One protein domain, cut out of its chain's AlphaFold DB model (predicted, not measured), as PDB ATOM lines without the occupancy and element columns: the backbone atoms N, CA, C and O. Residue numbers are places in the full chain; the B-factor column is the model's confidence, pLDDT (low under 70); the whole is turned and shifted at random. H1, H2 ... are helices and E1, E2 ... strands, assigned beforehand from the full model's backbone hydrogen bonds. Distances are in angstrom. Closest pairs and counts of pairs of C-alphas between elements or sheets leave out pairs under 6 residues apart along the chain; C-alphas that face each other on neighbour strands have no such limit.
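Overview. This is residues 3 to 132 of the 225 residues of the protein "Fibronectin type-III domain-containing protein" of Amphimedon queenslandica (UniProt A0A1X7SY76). Two twisted sheets lie face to face as a sandwich, E1, E2, E7, E5 and E6 in one layer and E4, E3, E8 and E9 in the other, the strands of the one at 29 degrees to those of the other. The tiny helix H1 sits beside E5 at the level of the first sheet, and the long loop of residues 88 to 105 leads from one layer to the other. The printed part has 130 residues, with nine named strands and one named helix in the order E1 E2 E3 E4 H1 E5 E6 E7 E8 E9; the first sheet is branched, the second runs E4 E3 E8 E9, and neighbour strands are antiparallel in both. The class is mostly strand; the whole is compact, with a radius of gyration of the C-alphas of 15.6 A and spans of 46 by 31 by 23 A.

Arrangement. E1, residues 3 to 10, and E2, residues 20 to 30, form a hairpin, with N 5 and O 27 2.8 A apart. On the other side of E2 is E7, residues 78 to 87, with N 24 and O 83 2.9 A apart. Beyond E2, the pairing of E7 is staggered: E6, residues 70 to 73, and E5, residues 62 to 66, are both on its other side, with N 70 and O 80 2.8 A apart and N 65 and O 84 2.8 A apart. H1, residues 53 to 56, is at this sheet's level, at a height over the sheet of 2.1 A; its closest C-alphas to E5 are Cys 56 and Cys 64, 4.6 A. H1 is too short for an O i to N i+4 pair, and its one O i to N i+3 pair is within hydrogen-bond range. In the other sheet, E3, residues 35 to 44, has the edge strand E4, residues 47 to 50, as its hairpin partner, with N 42 and O 49 2.8 A apart. E3 also pairs with E8, residues 106 to 116, with N 41 and O 109 2.8 A apart. E8 and the edge strand E9, residues 121 to 131, form a hairpin, with N 112 and O 125 2.8 A apart. Between the sheets, the closest C-alphas of E1 and E9 are Ile 7 and His 129, 6.5 A.

Along the chain. E1 begins at C-alpha 3, (-22.009, 103.917, -32.474), and is 21.2 A long. E2 is 32.6 A, E3 26.9 A and E7 28.7 A long. E8 is 32.8 A long, and E9, 33.2 A, ends at C-alpha 131, (-26.604, 107.717, -11.177).

Size, cuts and confidence. The C-alphas farthest apart are those of Lys 16 and Lys 119, 52.4 A. The printed part has no cut, and its one long link is E7 to E8. Confidence is under 70 at residues 32 to 33, 58 to 60, 94, 96 and 100 to 102.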
ATOM      1  N   GLN A   3     -21.158 103.099 -33.338       90.56
ATOM      2  CA  GLN A   3     -22.009 103.917 -32.474       90.56
ATOM      3  C   GLN A   3     -22.059 103.354 -31.054       90.56
ATOM      4  O   GLN A   3     -21.990 102.143 -30.861       90.56
ATOM      5  N   ILE A   4     -22.238 104.250 -30.083       94.06
ATOM      6  CA  ILE A   4     -22.745 103.914 -28.751       94.06
ATOM      7  C   ILE A   4     -24.268 104.019 -28.834       94.06
ATOM      8  O   ILE A   4     -24.807 105.121 -28.964       94.06
ATOM      9  N   THR A   5     -24.940 102.875 -28.856       93.44
ATOM     10  CA  THR A   5     -26.398 102.790 -28.960       93.44
ATOM     11  C   THR A   5     -27.018 103.296 -27.670       93.44
ATOM     12  O   THR A   5     -27.825 104.229 -27.687       93.44
ATOM     13  N   ASP A   6     -26.580 102.735 -26.543       94.12
ATOM     14  CA  ASP A   6     -27.112 103.112 -25.247       94.12
ATOM     15  C   ASP A   6     -26.136 102.919 -24.090       94.12
ATOM     16  O   ASP A   6     -25.135 102.218 -24.228       94.12
ATOM     17  N   ILE A   7     -26.439 103.568 -22.965       96.88
ATOM     18  CA  ILE A   7     -25.883 103.221 -21.661       96.88
ATOM     19  C   ILE A   7     -27.054 102.906 -20.739       96.88
ATOM     20  O   ILE A   7     -27.851 103.796 -20.436       96.88
ATOM     21  N   THR A   8     -27.131 101.655 -20.298       96.12
ATOM     22  CA  THR A   8     -28.137 101.181 -19.339       96.12
ATOM     23  C   THR A   8     -27.483 100.862 -17.998       96.12
ATOM     24  O   THR A   8     -26.255 100.775 -17.915       96.12
ATOM     25  N   VAL A   9     -28.288 100.744 -16.940       96.88
ATOM     26  CA  VAL A   9     -27.797 100.482 -15.586       96.88
ATOM     27  C   VAL A   9     -28.652  99.439 -14.877       96.88
ATOM     28  O   VAL A   9     -29.875  99.558 -14.812       96.88
ATOM     29  N   ASP A  10     -27.980  98.454 -14.293       96.44
ATOM     30  CA  ASP A  10     -28.549  97.515 -13.338       96.44
ATOM     31  C   ASP A  10     -28.351  98.083 -11.929       96.44
ATOM     32  O   ASP A  10     -27.240  98.060 -11.390       96.44
ATOM     33  N   LEU A  11     -29.416  98.632 -11.343       94.75
ATOM     34  CA  LEU A  11     -29.414  99.185  -9.985       94.75
ATOM     35  C   LEU A  11     -29.542  98.083  -8.914       94.75
ATOM     36  O   LEU A  11     -30.076  97.004  -9.190       94.75
ATOM     37  N   PRO A  12     -29.092  98.334  -7.670       92.06
ATOM     38  CA  PRO A  12     -29.259  97.384  -6.577       92.06
ATOM     39  C   PRO A  12     -30.742  97.114  -6.294       92.06
ATOM     40  O   PRO A  12     -31.533  98.034  -6.102       92.06
ATOM     41  N   LEU A  13     -31.106  95.835  -6.163       84.81
ATOM     42  CA  LEU A  13     -32.475  95.425  -5.814       84.81
ATOM     43  C   LEU A  13     -32.886  95.853  -4.397       84.81
ATOM     44  O   LEU A  13     -34.068  96.035  -4.119       84.81
ATOM     45  N   ASN A  14     -31.917  95.974  -3.486       85.06
ATOM     46  CA  ASN A  14     -32.149  96.375  -2.107       85.06
ATOM     47  C   ASN A  14     -31.384  97.659  -1.797       85.06
ATOM     48  O   ASN A  14     -30.171  97.638  -1.594       85.06
ATOM     49  N   ILE A  15     -32.117  98.765  -1.700       84.88
ATOM     50  CA  ILE A  15     -31.548 100.070  -1.367       84.88
ATOM     51  C   ILE A  15     -31.428 100.322   0.140       84.88
ATOM     52  O   ILE A  15     -31.045 101.410   0.539       84.88
ATOM     53  N   LYS A  16     -31.769  99.357   1.000       88.25
ATOM     54  CA  LYS A  16     -31.765  99.552   2.459       88.25
ATOM     55  C   LYS A  16     -30.387  99.371   3.081       88.25
ATOM     56  O   LYS A  16     -30.155  99.851   4.184       88.25
ATOM     57  N   LEU A  17     -29.491  98.660   2.403       87.06
ATOM     58  CA  LEU A  17     -28.212  98.243   2.962       87.06
ATOM     59  C   LEU A  17     -27.055  98.719   2.101       87.06
ATOM     60  O   LEU A  17     -27.167  98.853   0.885       87.06
ATOM     61  N   LEU A  18     -25.936  98.942   2.778       89.56
ATOM     62  CA  LEU A  18     -24.638  99.181   2.173       89.56
ATOM     63  C   LEU A  18     -23.758  97.937   2.393       89.56
ATOM     64  O   LEU A  18     -23.915  97.265   3.417       89.56
ATOM     65  N   PRO A  19     -22.837  97.629   1.468       92.06
ATOM     66  CA  PRO A  19     -22.593  98.358   0.226       92.06
ATOM     67  C   PRO A  19     -23.650  98.088  -0.855       92.06
ATOM     68  O   PRO A  19     -24.266  97.025  -0.899       92.06
ATOM     69  N   GLN A  20     -23.836  99.052  -1.754       92.31
ATOM     70  CA  GLN A  20     -24.709  98.943  -2.921       92.31
ATOM     71  C   GLN A  20     -23.898  98.640  -4.170       92.31
ATOM     72  O   GLN A  20     -22.905  99.303  -4.454       92.31
ATOM     73  N   LYS A  21     -24.338  97.649  -4.941       93.38
ATOM     74  CA  LYS A  21     -23.684  97.248  -6.185       93.38
ATOM     75  C   LYS A  21     -24.577  97.576  -7.373       93.38
ATOM     76  O   LYS A  21     -25.745  97.199  -7.363       93.38
ATOM     77  N   TYR A  22     -24.014  98.233  -8.381       94.62
ATOM     78  CA  TYR A  22     -24.675  98.505  -9.657       94.62
ATOM     79  C   TYR A  22     -23.727  98.245 -10.830       94.62
ATOM     80  O   TYR A  22     -22.505  98.265 -10.662       94.62
ATOM     81  N   THR A  23     -24.284  98.002 -12.015       96.25
ATOM     82  CA  THR A  23     -23.499  97.783 -13.239       96.25
ATOM     83  C   THR A  23     -23.994  98.674 -14.362       96.25
ATOM     84  O   THR A  23     -25.176  98.679 -14.676       96.25
ATOM     85  N   LEU A  24     -23.083  99.429 -14.967       97.56
ATOM     86  CA  LEU A  24     -23.328 100.182 -16.192       97.56
ATOM     87  C   LEU A  24     -23.004  99.308 -17.400       97.56
ATOM     88  O   LEU A  24     -21.980  98.628 -17.398       97.56
ATOM     89  N   HIS A  25     -23.832  99.395 -18.435       97.38
ATOM     90  CA  HIS A  25     -23.719  98.637 -19.677       97.38
ATOM     91  C   HIS A  25     -23.694  99.600 -20.858       97.38
ATOM     92  O   HIS A  25     -24.720 100.198 -21.193       97.38
ATOM     93  N   ALA A  26     -22.532  99.775 -21.487       97.25
ATOM     94  CA  ALA A  26     -22.412 100.562 -22.709       97.25
ATOM     95  C   ALA A  26     -22.569  99.650 -23.927       97.25
ATOM     96  O   ALA A  26     -21.646  98.926 -24.311       97.25
ATOM     97  N   ILE A  27     -23.735  99.732 -24.566       95.19
ATOM     98  CA  ILE A  27     -24.059  98.936 -25.745       95.19
ATOM     99  C   ILE A  27     -23.568  99.662 -26.985       95.19
ATOM    100  O   ILE A  27     -23.983 100.783 -27.291       95.19
ATOM    101  N   THR A  28     -22.702  98.998 -27.737       93.38
ATOM    102  CA  THR A  28     -22.162  99.516 -28.992       93.38
ATOM    103  C   THR A  28     -22.560  98.634 -30.160       93.38
ATOM    104  O   THR A  28     -22.864  97.454 -29.989       93.38
ATOM    105  N   ILE A  29     -22.538  99.217 -31.353       90.06
ATOM    106  CA  ILE A  29     -22.615  98.500 -32.625       90.06
ATOM    107  C   ILE A  29     -21.490  98.974 -33.528       90.06
ATOM    108  O   ILE A  29     -21.121 100.156 -33.520       90.06
ATOM    109  N   GLN A  30     -20.933  98.049 -34.298       82.50
ATOM    110  CA  GLN A  30     -19.757  98.290 -35.122       82.50
ATOM    111  C   GLN A  30     -19.940  97.594 -36.475       82.50
ATOM    112  O   GLN A  30     -20.627  96.590 -36.594       82.50
ATOM    113  N   TYR A  31     -19.433  98.204 -37.545       74.06
ATOM    114  CA  TYR A  31     -19.538  97.653 -38.895       74.06
ATOM    115  C   TYR A  31     -18.339  98.092 -39.728       74.06
ATOM    116  O   TYR A  31     -18.192  99.291 -40.000       74.06
ATOM    117  N   ASN A  32     -17.494  97.160 -40.169       64.81
ATOM    118  CA  ASN A  32     -16.376  97.437 -41.086       64.81
ATOM    119  C   ASN A  32     -15.444  98.587 -40.631       64.81
ATOM    120  O   ASN A  32     -14.951  99.364 -41.453       64.81
ATOM    121  N   ARG A  33     -15.229  98.771 -39.322       68.69
ATOM    122  CA  ARG A  33     -14.232  99.712 -38.780       68.69
ATOM    123  C   ARG A  33     -13.458  99.051 -37.650       68.69
ATOM    124  O   ARG A  33     -14.054  98.388 -36.817       68.69
ATOM    125  N   TYR A  34     -12.151  99.293 -37.615       79.06
ATOM    126  CA  TYR A  34     -11.278  98.809 -36.552       79.06
ATOM    127  C   TYR A  34     -11.600  99.543 -35.243       79.06
ATOM    128  O   TYR A  34     -11.469 100.774 -35.168       79.06
ATOM    129  N   LEU A  35     -12.047  98.794 -34.233       84.75
ATOM    130  CA  LEU A  35     -12.081  99.253 -32.850       84.75
ATOM    131  C   LEU A  35     -10.647  99.497 -32.393       84.75
ATOM    132  O   LEU A  35      -9.802  98.619 -32.530       84.75
ATOM    133  N   GLN A  36     -10.383 100.687 -31.866       86.88
ATOM    134  CA  GLN A  36      -9.083 101.005 -31.282       86.88
ATOM    135  C   GLN A  36      -9.134 100.853 -29.770       86.88
ATOM    136  O   GLN A  36      -8.276 100.213 -29.175       86.88
ATOM    137  N   ASN A  37     -10.144 101.463 -29.150       89.00
ATOM    138  CA  ASN A  37     -10.295 101.438 -27.708       89.00
ATOM    139  C   ASN A  37     -11.747 101.728 -27.301       89.00
ATOM    140  O   ASN A  37     -12.457 102.487 -27.967       89.00
ATOM    141  N   ALA A  38     -12.153 101.154 -26.180       92.06
ATOM    142  CA  ALA A  38     -13.428 101.366 -25.517       92.06
ATOM    143  C   ALA A  38     -13.139 101.541 -24.027       92.06
ATOM    144  O   ALA A  38     -12.402 100.752 -23.440       92.06
ATOM    145  N   THR A  39     -13.597 102.630 -23.417       94.19
ATOM    146  CA  THR A  39     -13.130 102.974 -22.069       94.19
ATOM    147  C   THR A  39     -14.147 103.805 -21.307       94.19
ATOM    148  O   THR A  39     -14.708 104.766 -21.834       94.19
ATOM    149  N   TRP A  40     -14.321 103.460 -20.034       95.94
ATOM    150  CA  TRP A  40     -15.103 104.220 -19.069       95.94
ATOM    151  C   TRP A  40     -14.289 105.334 -18.420       95.94
ATOM    152  O   TRP A  40     -13.111 105.165 -18.111       95.94
ATOM    153  N   TYR A  41     -14.940 106.464 -18.186       94.00
ATOM    154  CA  TYR A  41     -14.421 107.597 -17.440       94.00
ATOM    155  C   TYR A  41     -15.416 107.967 -16.347       94.00
ATOM    156  O   TYR A  41     -16.628 107.851 -16.543       94.00
ATOM    157  N   TYR A  42     -14.895 108.415 -15.211       92.12
ATOM    158  CA  TYR A  42     -15.672 109.095 -14.189       92.12
ATOM    159  C   TYR A  42     -15.483 110.598 -14.331       92.12
ATOM    160  O   TYR A  42     -14.359 111.086 -14.482       92.12
ATOM    161  N   GLU A  43     -16.586 111.322 -14.291       91.88
ATOM    162  CA  GLU A  43     -16.626 112.764 -14.466       91.88
ATOM    163  C   GLU A  43     -16.869 113.394 -13.099       91.88
ATOM    164  O   GLU A  43     -17.786 113.001 -12.389       91.88
ATOM    165  N   SER A  44     -16.025 114.344 -12.720       86.19
ATOM    166  CA  SER A  44     -16.023 115.002 -11.417       86.19
ATOM    167  C   SER A  44     -15.758 116.485 -11.655       86.19
ATOM    168  O   SER A  44     -14.611 116.902 -11.857       86.19
ATOM    169  N   GLY A  45     -16.820 117.296 -11.671       80.31
ATOM    170  CA  GLY A  45     -16.727 118.731 -11.942       80.31
ATOM    171  C   GLY A  45     -16.110 119.004 -13.316       80.31
ATOM    172  O   GLY A  45     -16.715 118.710 -14.341       80.31
ATOM    173  N   SER A  46     -14.896 119.563 -13.354       80.62
ATOM    174  CA  SER A  46     -14.141 119.802 -14.598       80.62
ATOM    175  C   SER A  46     -13.155 118.684 -14.965       80.62
ATOM    176  O   SER A  46     -12.441 118.801 -15.962       80.62
ATOM    177  N   THR A  47     -13.089 117.612 -14.171       85.19
ATOM    178  CA  THR A  47     -12.130 116.516 -14.349       85.19
ATOM    179  C   THR A  47     -12.815 115.299 -14.959       85.19
ATOM    180  O   THR A  47     -13.836 114.843 -14.457       85.19
ATOM    181  N   SER A  48     -12.215 114.738 -16.009       90.38
ATOM    182  CA  SER A  48     -12.622 113.467 -16.617       90.38
ATOM    183  C   SER A  48     -11.509 112.455 -16.386       90.38
ATOM    184  O   SER A  48     -10.411 112.602 -16.932       90.38
ATOM    185  N   THR A  49     -11.761 111.441 -15.559       90.31
ATOM    186  CA  THR A  49     -10.736 110.464 -15.186       90.31
ATOM    187  C   THR A  49     -11.023 109.099 -15.772       90.31
ATOM    188  O   THR A  49     -12.073 108.512 -15.529       90.31
ATOM    189  N   LYS A  50     -10.047 108.563 -16.506       92.31
ATOM    190  CA  LYS A  50     -10.112 107.216 -17.069       92.31
ATOM    191  C   LYS A  50     -10.227 106.181 -15.952       92.31
ATOM    192  O   LYS A  50      -9.388 106.152 -15.060       92.31
ATOM    193  N   MET A  51     -11.213 105.297 -16.044       90.56
ATOM    194  CA  MET A  51     -11.327 104.133 -15.170       90.56
ATOM    195  C   MET A  51     -10.326 103.065 -15.605       90.56
ATOM    196  O   MET A  51     -10.291 102.658 -16.769       90.56
ATOM    197  N   THR A  52      -9.492 102.629 -14.666       89.62
ATOM    198  CA  THR A  52      -8.503 101.560 -14.841       89.62
ATOM    199  C   THR A  52      -8.615 100.567 -13.689       89.62
ATOM    200  O   THR A  52      -9.181 100.891 -12.644       89.62
ATOM    201  N   ALA A  53      -8.062  99.363 -13.864       85.62
ATOM    202  CA  ALA A  53      -8.040  98.349 -12.811       85.62
ATOM    203  C   ALA A  53      -7.401  98.881 -11.514       85.62
ATOM    204  O   ALA A  53      -7.985  98.718 -10.448       85.62
ATOM    205  N   ASP A  54      -6.287  99.614 -11.617       84.19
ATOM    206  CA  ASP A  54      -5.590 100.192 -10.458       84.19
ATOM    207  C   ASP A  54      -6.448 101.208  -9.695       84.19
ATOM    208  O   ASP A  54      -6.424 101.253  -8.469       84.19
ATOM    209  N   ILE A  55      -7.243 102.018 -10.405       81.88
ATOM    210  CA  ILE A  55      -8.171 102.959  -9.765       81.88
ATOM    211  C   ILE A  55      -9.313 102.193  -9.086       81.88
ATOM    212  O   ILE A  55      -9.726 102.553  -7.986       81.88
ATOM    213  N   CYS A  56      -9.778 101.102  -9.700       82.88
ATOM    214  CA  CYS A  56     -10.804 100.234  -9.130       82.88
ATOM    215  C   CYS A  56     -10.355  99.457  -7.882       82.88
ATOM    216  O   CYS A  56     -11.214  99.052  -7.092       82.88
ATOM    217  N   THR A  57      -9.049  99.241  -7.694       76.81
ATOM    218  CA  THR A  57      -8.475  98.494  -6.567       76.81
ATOM    219  C   THR A  57      -7.535  99.381  -5.750       76.81
ATOM    220  O   THR A  57      -6.352  99.483  -6.053       76.81
ATOM    221  N   GLY A  58      -8.035 100.004  -4.681       64.69
ATOM    222  CA  GLY A  58      -7.169 100.745  -3.748       64.69
ATOM    223  C   GLY A  58      -7.735 102.048  -3.200       64.69
ATOM    224  O   GLY A  58      -6.966 102.919  -2.803       64.69
ATOM    225  N   GLN A  59      -9.057 102.213  -3.198       67.56
ATOM    226  CA  GLN A  59      -9.709 103.432  -2.735       67.56
ATOM    227  C   GLN A  59     -10.649 103.133  -1.568       67.56
ATOM    228  O   GLN A  59     -11.283 102.080  -1.508       67.56
ATOM    229  N   SER A  60     -10.732 104.072  -0.628       68.88
ATOM    230  CA  SER A  60     -11.681 103.997   0.482       68.88
ATOM    231  C   SER A  60     -13.094 104.306  -0.018       68.88
ATOM    232  O   SER A  60     -13.288 105.232  -0.801       68.88
ATOM    233  N   GLY A  61     -14.085 103.538   0.436       73.12
ATOM    234  CA  GLY A  61     -15.504 103.829   0.182       73.12
ATOM    235  C   GLY A  61     -16.080 103.300  -1.142       73.12
ATOM    236  O   GLY A  61     -17.302 103.291  -1.299       73.12
ATOM    237  N   TYR A  62     -15.253 102.803  -2.070       78.31
ATOM    238  CA  TYR A  62     -15.737 102.162  -3.297       78.31
ATOM    239  C   TYR A  62     -14.776 101.099  -3.847       78.31
ATOM    240  O   TYR A  62     -13.582 101.100  -3.560       78.31
ATOM    241  N   SER A  63     -15.296 100.211  -4.692       86.12
ATOM    242  CA  SER A  63     -14.491  99.358  -5.578       86.12
ATOM    243  C   SER A  63     -15.197  99.166  -6.916       86.12
ATOM    244  O   SER A  63     -16.414  99.339  -7.001       86.12
ATOM    245  N   CYS A  64     -14.463  98.822  -7.976       90.00
ATOM    246  CA  CYS A  64     -15.079  98.523  -9.267       90.00
ATOM    247  C   CYS A  64     -14.441  97.353 -10.018       90.00
ATOM    248  O   CYS A  64     -13.410  96.804  -9.637       90.00
ATOM    249  N   THR A  65     -15.102  96.918 -11.084       91.75
ATOM    250  CA  THR A  65     -14.594  95.932 -12.037       91.75
ATOM    251  C   THR A  65     -15.007  96.365 -13.436       91.75
ATOM    252  O   THR A  65     -16.158  96.743 -13.654       91.75
ATOM    253  N   ILE A  66     -14.057  96.335 -14.367       92.38
ATOM    254  CA  ILE A  66     -14.245  96.771 -15.753       92.38
ATOM    255  C   ILE A  66     -14.314  95.521 -16.630       92.38
ATOM    256  O   ILE A  66     -13.458  94.646 -16.515       92.38
ATOM    257  N   GLY A  67     -15.341  95.427 -17.473       87.69
ATOM    258  CA  GLY A  67     -15.490  94.369 -18.465       87.69
ATOM    259  C   GLY A  67     -15.062  94.833 -19.855       87.69
ATOM    260  O   GLY A  67     -15.541  95.854 -20.352       87.69
ATOM    261  N   ASP A  68     -14.218  94.042 -20.514       78.25
ATOM    262  CA  ASP A  68     -13.572  94.389 -21.791       78.25
ATOM    263  C   ASP A  68     -14.454  94.179 -23.044       78.25
ATOM    264  O   ASP A  68     -13.946  93.999 -24.150       78.25
ATOM    265  N   GLY A  69     -15.782  94.249 -22.904       80.31
ATOM    266  CA  GLY A  69     -16.716  94.151 -24.029       80.31
ATOM    267  C   GLY A  69     -17.110  92.715 -24.381       80.31
ATOM    268  O   GLY A  69     -16.340  91.981 -24.994       80.31
ATOM    269  N   VAL A  70     -18.342  92.311 -24.068       87.06
ATOM    270  CA  VAL A  70     -18.888  90.998 -24.454       87.06
ATOM    271  C   VAL A  70     -19.689  91.129 -25.748       87.06
ATOM    272  O   VAL A  70     -20.571  91.979 -25.844       87.06
ATOM    273  N   LEU A  71     -19.411  90.283 -26.747       87.06
ATOM    274  CA  LEU A  71     -20.205  90.229 -27.979       87.06
ATOM    275  C   LEU A  71     -21.624  89.725 -27.665       87.06
ATOM    276  O   LEU A  71     -21.802  88.578 -27.263       87.06
ATOM    277  N   LEU A  72     -22.626  90.565 -27.909       86.25
ATOM    278  CA  LEU A  72     -24.041  90.240 -27.737       86.25
ATOM    279  C   LEU A  72     -24.643  89.627 -29.003       86.25
ATOM    280  O   LEU A  72     -25.272  88.572 -28.962       86.25
ATOM    281  N   TYR A  73     -24.444  90.286 -30.147       81.69
ATOM    282  CA  TYR A  73     -25.060  89.891 -31.412       81.69
ATOM    283  C   TYR A  73     -24.047  89.953 -32.548       81.69
ATOM    284  O   TYR A  73     -23.489  91.002 -32.864       81.69
ATOM    285  N   LYS A  74     -23.840  88.812 -33.212       79.06
ATOM    286  CA  LYS A  74     -22.892  88.701 -34.328       79.06
ATOM    287  C   LYS A  74     -23.372  89.411 -35.600       79.06
ATOM    288  O   LYS A  74     -22.550  89.826 -36.404       79.06
ATOM    289  N   SER A  75     -24.683  89.559 -35.791       79.38
ATOM    290  CA  SER A  75     -25.274  90.141 -37.007       79.38
ATOM    291  C   SER A  75     -24.922  91.617 -37.218       79.38
ATOM    292  O   SER A  75     -24.841  92.066 -38.359       79.38
ATOM    293  N   ASN A  76     -24.710  92.363 -36.135       79.75
ATOM    294  CA  ASN A  76     -24.382  93.790 -36.139       79.75
ATOM    295  C   ASN A  76     -23.131  94.117 -35.300       79.75
ATOM    296  O   ASN A  76     -22.930  95.280 -34.945       79.75
ATOM    297  N   GLU A  77     -22.349  93.088 -34.949       84.19
ATOM    298  CA  GLU A  77     -21.167  93.168 -34.078       84.19
ATOM    299  C   GLU A  77     -21.429  93.987 -32.802       84.19
ATOM    300  O   GLU A  77     -20.653  94.872 -32.423       84.19
ATOM    301  N   SER A  78     -22.560  93.727 -32.144       89.81
ATOM    302  CA  SER A  78     -22.930  94.453 -30.934       89.81
ATOM    303  C   SER A  78     -22.134  93.970 -29.729       89.81
ATOM    304  O   SER A  78     -22.073  92.767 -29.490       89.81
ATOM    305  N   HIS A  79     -21.562  94.901 -28.967       91.75
ATOM    306  CA  HIS A  79     -20.770  94.609 -27.771       91.75
ATOM    307  C   HIS A  79     -21.290  95.374 -26.557       91.75
ATOM    308  O   HIS A  79     -21.675  96.538 -26.697       91.75
ATOM    309  N   ASP A  80     -21.228  94.738 -25.392       94.88
ATOM    310  CA  ASP A  80     -21.552  95.310 -24.086       94.88
ATOM    311  C   ASP A  80     -20.295  95.491 -23.233       94.88
ATOM    312  O   ASP A  80     -19.660  94.512 -22.836       94.88
ATOM    313  N   TYR A  81     -19.934  96.746 -22.967       95.56
ATOM    314  CA  TYR A  81     -18.816  97.099 -22.097       95.56
ATOM    315  C   TYR A  81     -19.339  97.456 -20.718       95.56
ATOM    316  O   TYR A  81     -20.018  98.474 -20.553       95.56
ATOM    317  N   THR A  82     -18.973  96.654 -19.724       96.69
ATOM    318  CA  THR A  82     -19.519  96.796 -18.380       96.69
ATOM    319  C   THR A  82     -18.587  97.558 -17.446       96.69
ATOM    320  O   THR A  82     -17.361  97.457 -17.523       96.69
ATOM    321  N   LEU A  83     -19.182  98.328 -16.542       95.75
ATOM    322  CA  LEU A  83     -18.513  98.880 -15.370       95.75
ATOM    323  C   LEU A  83     -19.367  98.565 -14.150       95.75
ATOM    324  O   LEU A  83     -20.421  99.163 -13.943       95.75
ATOM    325  N   THR A  84     -18.907  97.620 -13.343       94.62
ATOM    326  CA  THR A  84     -19.556  97.262 -12.086       94.62
ATOM    327  C   THR A  84     -18.915  98.037 -10.951       94.62
ATOM    328  O   THR A  84     -17.702  97.977 -10.777       94.62
ATOM    329  N   VAL A  85     -19.722  98.721 -10.148       91.88
ATOM    330  CA  VAL A  85     -19.264  99.525  -9.015       91.88
ATOM    331  C   VAL A  85     -19.934  99.031  -7.739       91.88
ATOM    332  O   VAL A  85     -21.131  98.754  -7.713       91.88
ATOM    333  N   THR A  86     -19.145  98.921  -6.676       91.44
ATOM    334  CA  THR A  86     -19.601  98.670  -5.309       91.44
ATOM    335  C   THR A  86     -19.375  99.936  -4.495       91.44
ATOM    336  O   THR A  86     -18.243 100.403  -4.372       91.44
ATOM    337  N   TRP A  87     -20.458 100.493  -3.969       87.94
ATOM    338  CA  TRP A  87     -20.541 101.783  -3.298       87.94
ATOM    339  C   TRP A  87     -20.850 101.611  -1.810       87.94
ATOM    340  O   TRP A  87     -21.872 101.025  -1.456       87.94
ATOM    341  N   ASN A  88     -20.008 102.152  -0.930       85.88
ATOM    342  CA  ASN A  88     -20.173 101.989   0.518       85.88
ATOM    343  C   ASN A  88     -20.997 103.109   1.175       85.88
ATOM    344  O   ASN A  88     -21.149 103.099   2.394       85.88
ATOM    345  N   GLY A  89     -21.556 104.055   0.409       79.00
ATOM    346  CA  GLY A  89     -22.427 105.108   0.952       79.00
ATOM    347  C   GLY A  89     -21.697 106.198   1.736       79.00
ATOM    348  O   GLY A  89     -22.329 106.873   2.556       79.00
ATOM    349  N   GLU A  90     -20.384 106.338   1.533       73.94
ATOM    350  CA  GLU A  90     -19.525 107.342   2.169       73.94
ATOM    351  C   GLU A  90     -19.119 108.406   1.159       73.94
ATOM    352  O   GLU A  90     -18.481 108.070   0.170       73.94
ATOM    353  N   ALA A  91     -19.410 109.681   1.424       70.25
ATOM    354  CA  ALA A  91     -19.020 110.769   0.530       70.25
ATOM    355  C   ALA A  91     -17.504 110.760   0.258       70.25
ATOM    356  O   ALA A  91     -16.691 110.976   1.162       70.25
ATOM    357  N   ILE A  92     -17.123 110.544  -1.003       72.12
ATOM    358  CA  ILE A  92     -15.720 110.580  -1.417       72.12
ATOM    359  C   ILE A  92     -15.355 112.045  -1.657       72.12
ATOM    360  O   ILE A  92     -15.771 112.650  -2.642       72.12
ATOM    361  N   ALA A  93     -14.600 112.638  -0.732       70.81
ATOM    362  CA  ALA A  93     -14.242 114.060  -0.776       70.81
ATOM    363  C   ALA A  93     -12.906 114.349  -1.487       70.81
ATOM    364  O   ALA A  93     -12.552 115.513  -1.683       70.81
ATOM    365  N   SER A  94     -12.135 113.316  -1.828       67.81
ATOM    366  CA  SER A  94     -10.817 113.457  -2.443       67.81
ATOM    367  C   SER A  94     -10.486 112.280  -3.357       67.81
ATOM    368  O   SER A  94     -11.122 111.229  -3.315       67.81
ATOM    369  N   GLY A  95      -9.475 112.468  -4.205       70.50
ATOM    370  CA  GLY A  95      -9.073 111.472  -5.190       70.50
ATOM    371  C   GLY A  95      -9.921 111.501  -6.460       70.50
ATOM    372  O   GLY A  95     -10.731 112.397  -6.693       70.50
ATOM    373  N   VAL A  96      -9.684 110.506  -7.310       66.25
ATOM    374  CA  VAL A  96     -10.216 110.423  -8.677       66.25
ATOM    375  C   VAL A  96     -11.749 110.381  -8.736       66.25
ATOM    376  O   VAL A  96     -12.333 110.882  -9.695       66.25
ATOM    377  N   LEU A  97     -12.396 109.818  -7.713       70.06
ATOM    378  CA  LEU A  97     -13.855 109.701  -7.628       70.06
ATOM    379  C   LEU A  97     -14.494 110.719  -6.683       70.06
ATOM    380  O   LEU A  97     -15.566 110.471  -6.140       70.06
ATOM    381  N   SER A  98     -13.843 111.863  -6.467       74.25
ATOM    382  CA  SER A  98     -14.406 112.915  -5.628       74.25
ATOM    383  C   SER A  98     -15.812 113.310  -6.103       74.25
ATOM    384  O   SER A  98     -16.003 113.704  -7.252       74.25
ATOM    385  N   GLN A  99     -16.800 113.216  -5.217       73.62
ATOM    386  CA  GLN A  99     -18.205 113.574  -5.465       73.62
ATOM    387  C   GLN A  99     -18.527 115.013  -5.057       73.62
ATOM    388  O   GLN A  99     -19.626 115.506  -5.309       73.62
ATOM    389  N   SER A 100     -17.563 115.702  -4.438       69.88
ATOM    390  CA  SER A 100     -17.709 117.065  -3.911       69.88
ATOM    391  C   SER A 100     -18.158 118.105  -4.944       69.88
ATOM    392  O   SER A 100     -18.640 119.167  -4.569       69.88
ATOM    393  N   ASN A 101     -18.024 117.810  -6.234       67.81
ATOM    394  CA  ASN A 101     -18.368 118.699  -7.342       67.81
ATOM    395  C   ASN A 101     -19.543 118.213  -8.204       67.81
ATOM    396  O   ASN A 101     -19.944 118.940  -9.109       67.81
ATOM    397  N   ASN A 102     -20.112 117.041  -7.912       69.06
ATOM    398  CA  ASN A 102     -21.244 116.471  -8.649       69.06
ATOM    399  C   ASN A 102     -22.544 116.477  -7.841       69.06
ATOM    400  O   ASN A 102     -23.490 115.789  -8.201       69.06
ATOM    401  N   ASN A 103     -22.593 117.221  -6.734       79.19
ATOM    402  CA  ASN A 103     -23.774 117.257  -5.875       79.19
ATOM    403  C   ASN A 103     -24.196 115.845  -5.404       79.19
ATOM    404  O   ASN A 103     -25.380 115.557  -5.310       79.19
ATOM    405  N   GLY A 104     -23.225 114.958  -5.151       82.44
ATOM    406  CA  GLY A 104     -23.456 113.561  -4.757       82.44
ATOM    407  C   GLY A 104     -23.544 112.560  -5.915       82.44
ATOM    408  O   GLY A 104     -23.163 111.405  -5.734       82.44
ATOM    409  N   ASP A 105     -23.946 112.994  -7.110       90.94
ATOM    410  CA  ASP A 105     -24.205 112.100  -8.240       90.94
ATOM    411  C   ASP A 105     -22.941 111.426  -8.789       90.94
ATOM    412  O   ASP A 105     -21.858 112.017  -8.906       90.94
ATOM    413  N   HIS A 106     -23.100 110.174  -9.216       90.75
ATOM    414  CA  HIS A 106     -22.047 109.447  -9.911       90.75
ATOM    415  C   HIS A 106     -22.216 109.633 -11.419       90.75
ATOM    416  O   HIS A 106     -23.149 109.097 -12.022       90.75
ATOM    417  N   VAL A 107     -21.305 110.382 -12.039       93.56
ATOM    418  CA  VAL A 107     -21.376 110.707 -13.466       93.56
ATOM    419  C   VAL A 107     -20.317 109.922 -14.225       93.56
ATOM    420  O   VAL A 107     -19.120 110.034 -13.967       93.56
ATOM    421  N   TYR A 108     -20.764 109.140 -15.201       94.38
ATOM    422  CA  TYR A 108     -19.915 108.309 -16.039       94.38
ATOM    423  C   TYR A 108     -19.981 108.749 -17.487       94.38
ATOM    424  O   TYR A 108     -21.031 109.129 -18.005       94.38
ATOM    425  N   ARG A 109     -18.851 108.625 -18.174       95.88
ATOM    426  CA  ARG A 109     -18.744 108.850 -19.608       95.88
ATOM    427  C   ARG A 109     -18.064 107.662 -20.256       95.88
ATOM    428  O   ARG A 109     -16.951 107.294 -19.895       95.88
ATOM    429  N   PHE A 110     -18.717 107.072 -21.244       97.19
ATOM    430  CA  PHE A 110     -18.122 106.005 -22.036       97.19
ATOM    431  C   PHE A 110     -17.570 106.571 -23.336       97.19
ATOM    432  O   PHE A 110     -18.287 107.279 -24.043       97.19
ATOM    433  N   TYR A 111     -16.323 106.240 -23.670       95.38
ATOM    434  CA  TYR A 111     -15.690 106.587 -24.936       95.38
ATOM    435  C   TYR A 111     -15.512 105.369 -25.833       95.38
ATOM    436  O   TYR A 111     -15.068 104.310 -25.396       95.38
ATOM    437  N   LEU A 112     -15.775 105.580 -27.119       93.56
ATOM    438  CA  LEU A 112     -15.562 104.624 -28.192       93.56
ATOM    439  C   LEU A 112     -14.662 105.258 -29.262       93.56
ATOM    440  O   LEU A 112     -15.054 106.227 -29.921       93.56
ATOM    441  N   TYR A 113     -13.463 104.702 -29.430       91.19
ATOM    442  CA  TYR A 113     -12.454 105.132 -30.398       91.19
ATOM    443  C   TYR A 113     -12.425 104.169 -31.578       91.19
ATOM    444  O   TYR A 113     -12.109 102.987 -31.429       91.19
ATOM    445  N   VAL A 114     -12.758 104.674 -32.763       89.00
ATOM    446  CA  VAL A 114     -12.959 103.851 -33.962       89.00
ATOM    447  C   VAL A 114     -12.302 104.483 -35.173       89.00
ATOM    448  O   VAL A 114     -12.513 105.658 -35.471       89.00
ATOM    449  N   GLY A 115     -11.543 103.700 -35.927       85.62
ATOM    450  CA  GLY A 115     -10.813 104.215 -37.078       85.62
ATOM    451  C   GLY A 115      -9.526 103.458 -37.334       85.62
ATOM    452  O   GLY A 115      -9.236 102.472 -36.669       85.62
ATOM    453  N   ASN A 116      -8.766 103.915 -38.319       80.69
ATOM    454  CA  ASN A 116      -7.450 103.366 -38.615       80.69
ATOM    455  C   ASN A 116      -6.390 104.366 -38.127       80.69
ATOM    456  O   ASN A 116      -6.404 105.526 -38.554       80.69
ATOM    457  N   ILE A 117      -5.526 103.911 -37.215       73.62
ATOM    458  CA  ILE A 117      -4.487 104.740 -36.597       73.62
ATOM    459  C   ILE A 117      -3.407 105.131 -37.612       73.62
ATOM    460  O   ILE A 117      -3.017 106.294 -37.662       73.62
ATOM    461  N   ASP A 118      -3.041 104.215 -38.512       79.56
ATOM    462  CA  ASP A 118      -2.033 104.428 -39.559       79.56
ATOM    463  C   ASP A 118      -2.447 105.524 -40.549       79.56
ATOM    464  O   ASP A 118      -1.616 106.224 -41.121       79.56
ATOM    465  N   LYS A 119      -3.758 105.693 -40.746       77.75
ATOM    466  CA  LYS A 119      -4.356 106.718 -41.612       77.75
ATOM    467  C   LYS A 119      -4.767 107.983 -40.855       77.75
ATOM    468  O   LYS A 119      -5.443 108.826 -41.442       77.75
ATOM    469  N   ASN A 120      -4.417 108.095 -39.571       79.88
ATOM    470  CA  ASN A 120      -4.762 109.212 -38.690       79.88
ATOM    471  C   ASN A 120      -6.257 109.604 -38.741       79.88
ATOM    472  O   ASN A 120      -6.615 110.779 -38.739       79.88
ATOM    473  N   ASN A 121      -7.149 108.609 -38.843       84.25
ATOM    474  CA  ASN A 121      -8.595 108.814 -39.005       84.25
ATOM    475  C   ASN A 121      -9.374 108.131 -37.875       84.25
ATOM    476  O   ASN A 121     -10.270 107.313 -38.109       84.25
ATOM    477  N   VAL A 122      -8.973 108.417 -36.634       87.25
ATOM    478  CA  VAL A 122      -9.657 107.934 -35.433       87.25
ATOM    479  C   VAL A 122     -10.774 108.908 -35.079       87.25
ATOM    480  O   VAL A 122     -10.544 110.087 -34.827       87.25
ATOM    481  N   VAL A 123     -12.001 108.401 -35.055       88.75
ATOM    482  CA  VAL A 123     -13.181 109.132 -34.600       88.75
ATOM    483  C   VAL A 123     -13.466 108.740 -33.159       88.75
ATOM    484  O   VAL A 123     -13.516 107.555 -32.827       88.75
ATOM    485  N   GLN A 124     -13.703 109.747 -32.325       91.38
ATOM    486  CA  GLN A 124     -14.110 109.581 -30.938       91.38
ATOM    487  C   GLN A 124     -15.622 109.789 -30.815       91.38
ATOM    488  O   GLN A 124     -16.156 110.816 -31.235       91.38
ATOM    489  N   ARG A 125     -16.316 108.831 -30.201       93.06
ATOM    490  CA  ARG A 125     -17.715 108.970 -29.777       93.06
ATOM    491  C   ARG A 125     -17.803 108.799 -28.274       93.06
ATOM    492  O   ARG A 125     -17.001 108.072 -27.701       93.06
ATOM    493  N   ASN A 126     -18.761 109.464 -27.644       95.69
ATOM    494  CA  ASN A 126     -19.009 109.289 -26.222       95.69
ATOM    495  C   ASN A 126     -20.479 109.483 -25.864       95.69
ATOM    496  O   ASN A 126     -21.219 110.121 -26.614       95.69
ATOM    497  N   LYS A 127     -20.876 108.916 -24.726       97.12
ATOM    498  CA  LYS A 127     -22.195 109.094 -24.114       97.12
ATOM    499  C   LYS A 127     -22.024 109.168 -22.596       97.12
ATOM    500  O   LYS A 127     -21.149 108.494 -22.052       97.12
ATOM    501  N   TYR A 128     -22.821 110.014 -21.952       95.94
ATOM    502  CA  TYR A 128     -22.851 110.165 -20.499       95.94
ATOM    503  C   TYR A 128     -23.973 109.323 -19.891       95.94
ATOM    504  O   TYR A 128     -24.988 109.078 -20.547       95.94
ATOM    505  N   HIS A 129     -23.794 108.933 -18.636       96.19
ATOM    506  CA  HIS A 129     -24.837 108.378 -17.789       96.19
ATOM    507  C   HIS A 129     -24.622 108.847 -16.350       96.19
ATOM    508  O   HIS A 129     -23.484 108.884 -15.880       96.19
ATOM    509  N   THR A 130     -25.706 109.193 -15.665       94.75
ATOM    510  CA  THR A 130     -25.672 109.691 -14.289       94.75
ATOM    511  C   THR A 130     -26.467 108.753 -13.402       94.75
ATOM    512  O   THR A 130     -27.565 108.349 -13.779       94.75
ATOM    513  N   ILE A 131     -25.907 108.430 -12.239       94.19
ATOM    514  CA  ILE A 131     -26.604 107.717 -11.177       94.19
ATOM    515  C   ILE A 131     -26.820 108.687 -10.023       94.19
ATOM    516  O   ILE A 131     -25.848 109.196  -9.460       94.19
ATOM    517  N   SER A 132     -28.085 108.935  -9.694       93.38
ATOM    518  CA  SER A 132     -28.471 109.944  -8.712       93.38
ATOM    519  C   SER A 132     -28.315 109.447  -7.280       93.38
ATOM    520  O   SER A 132     -28.794 108.358  -6.928       93.38
TER     521      SER A 132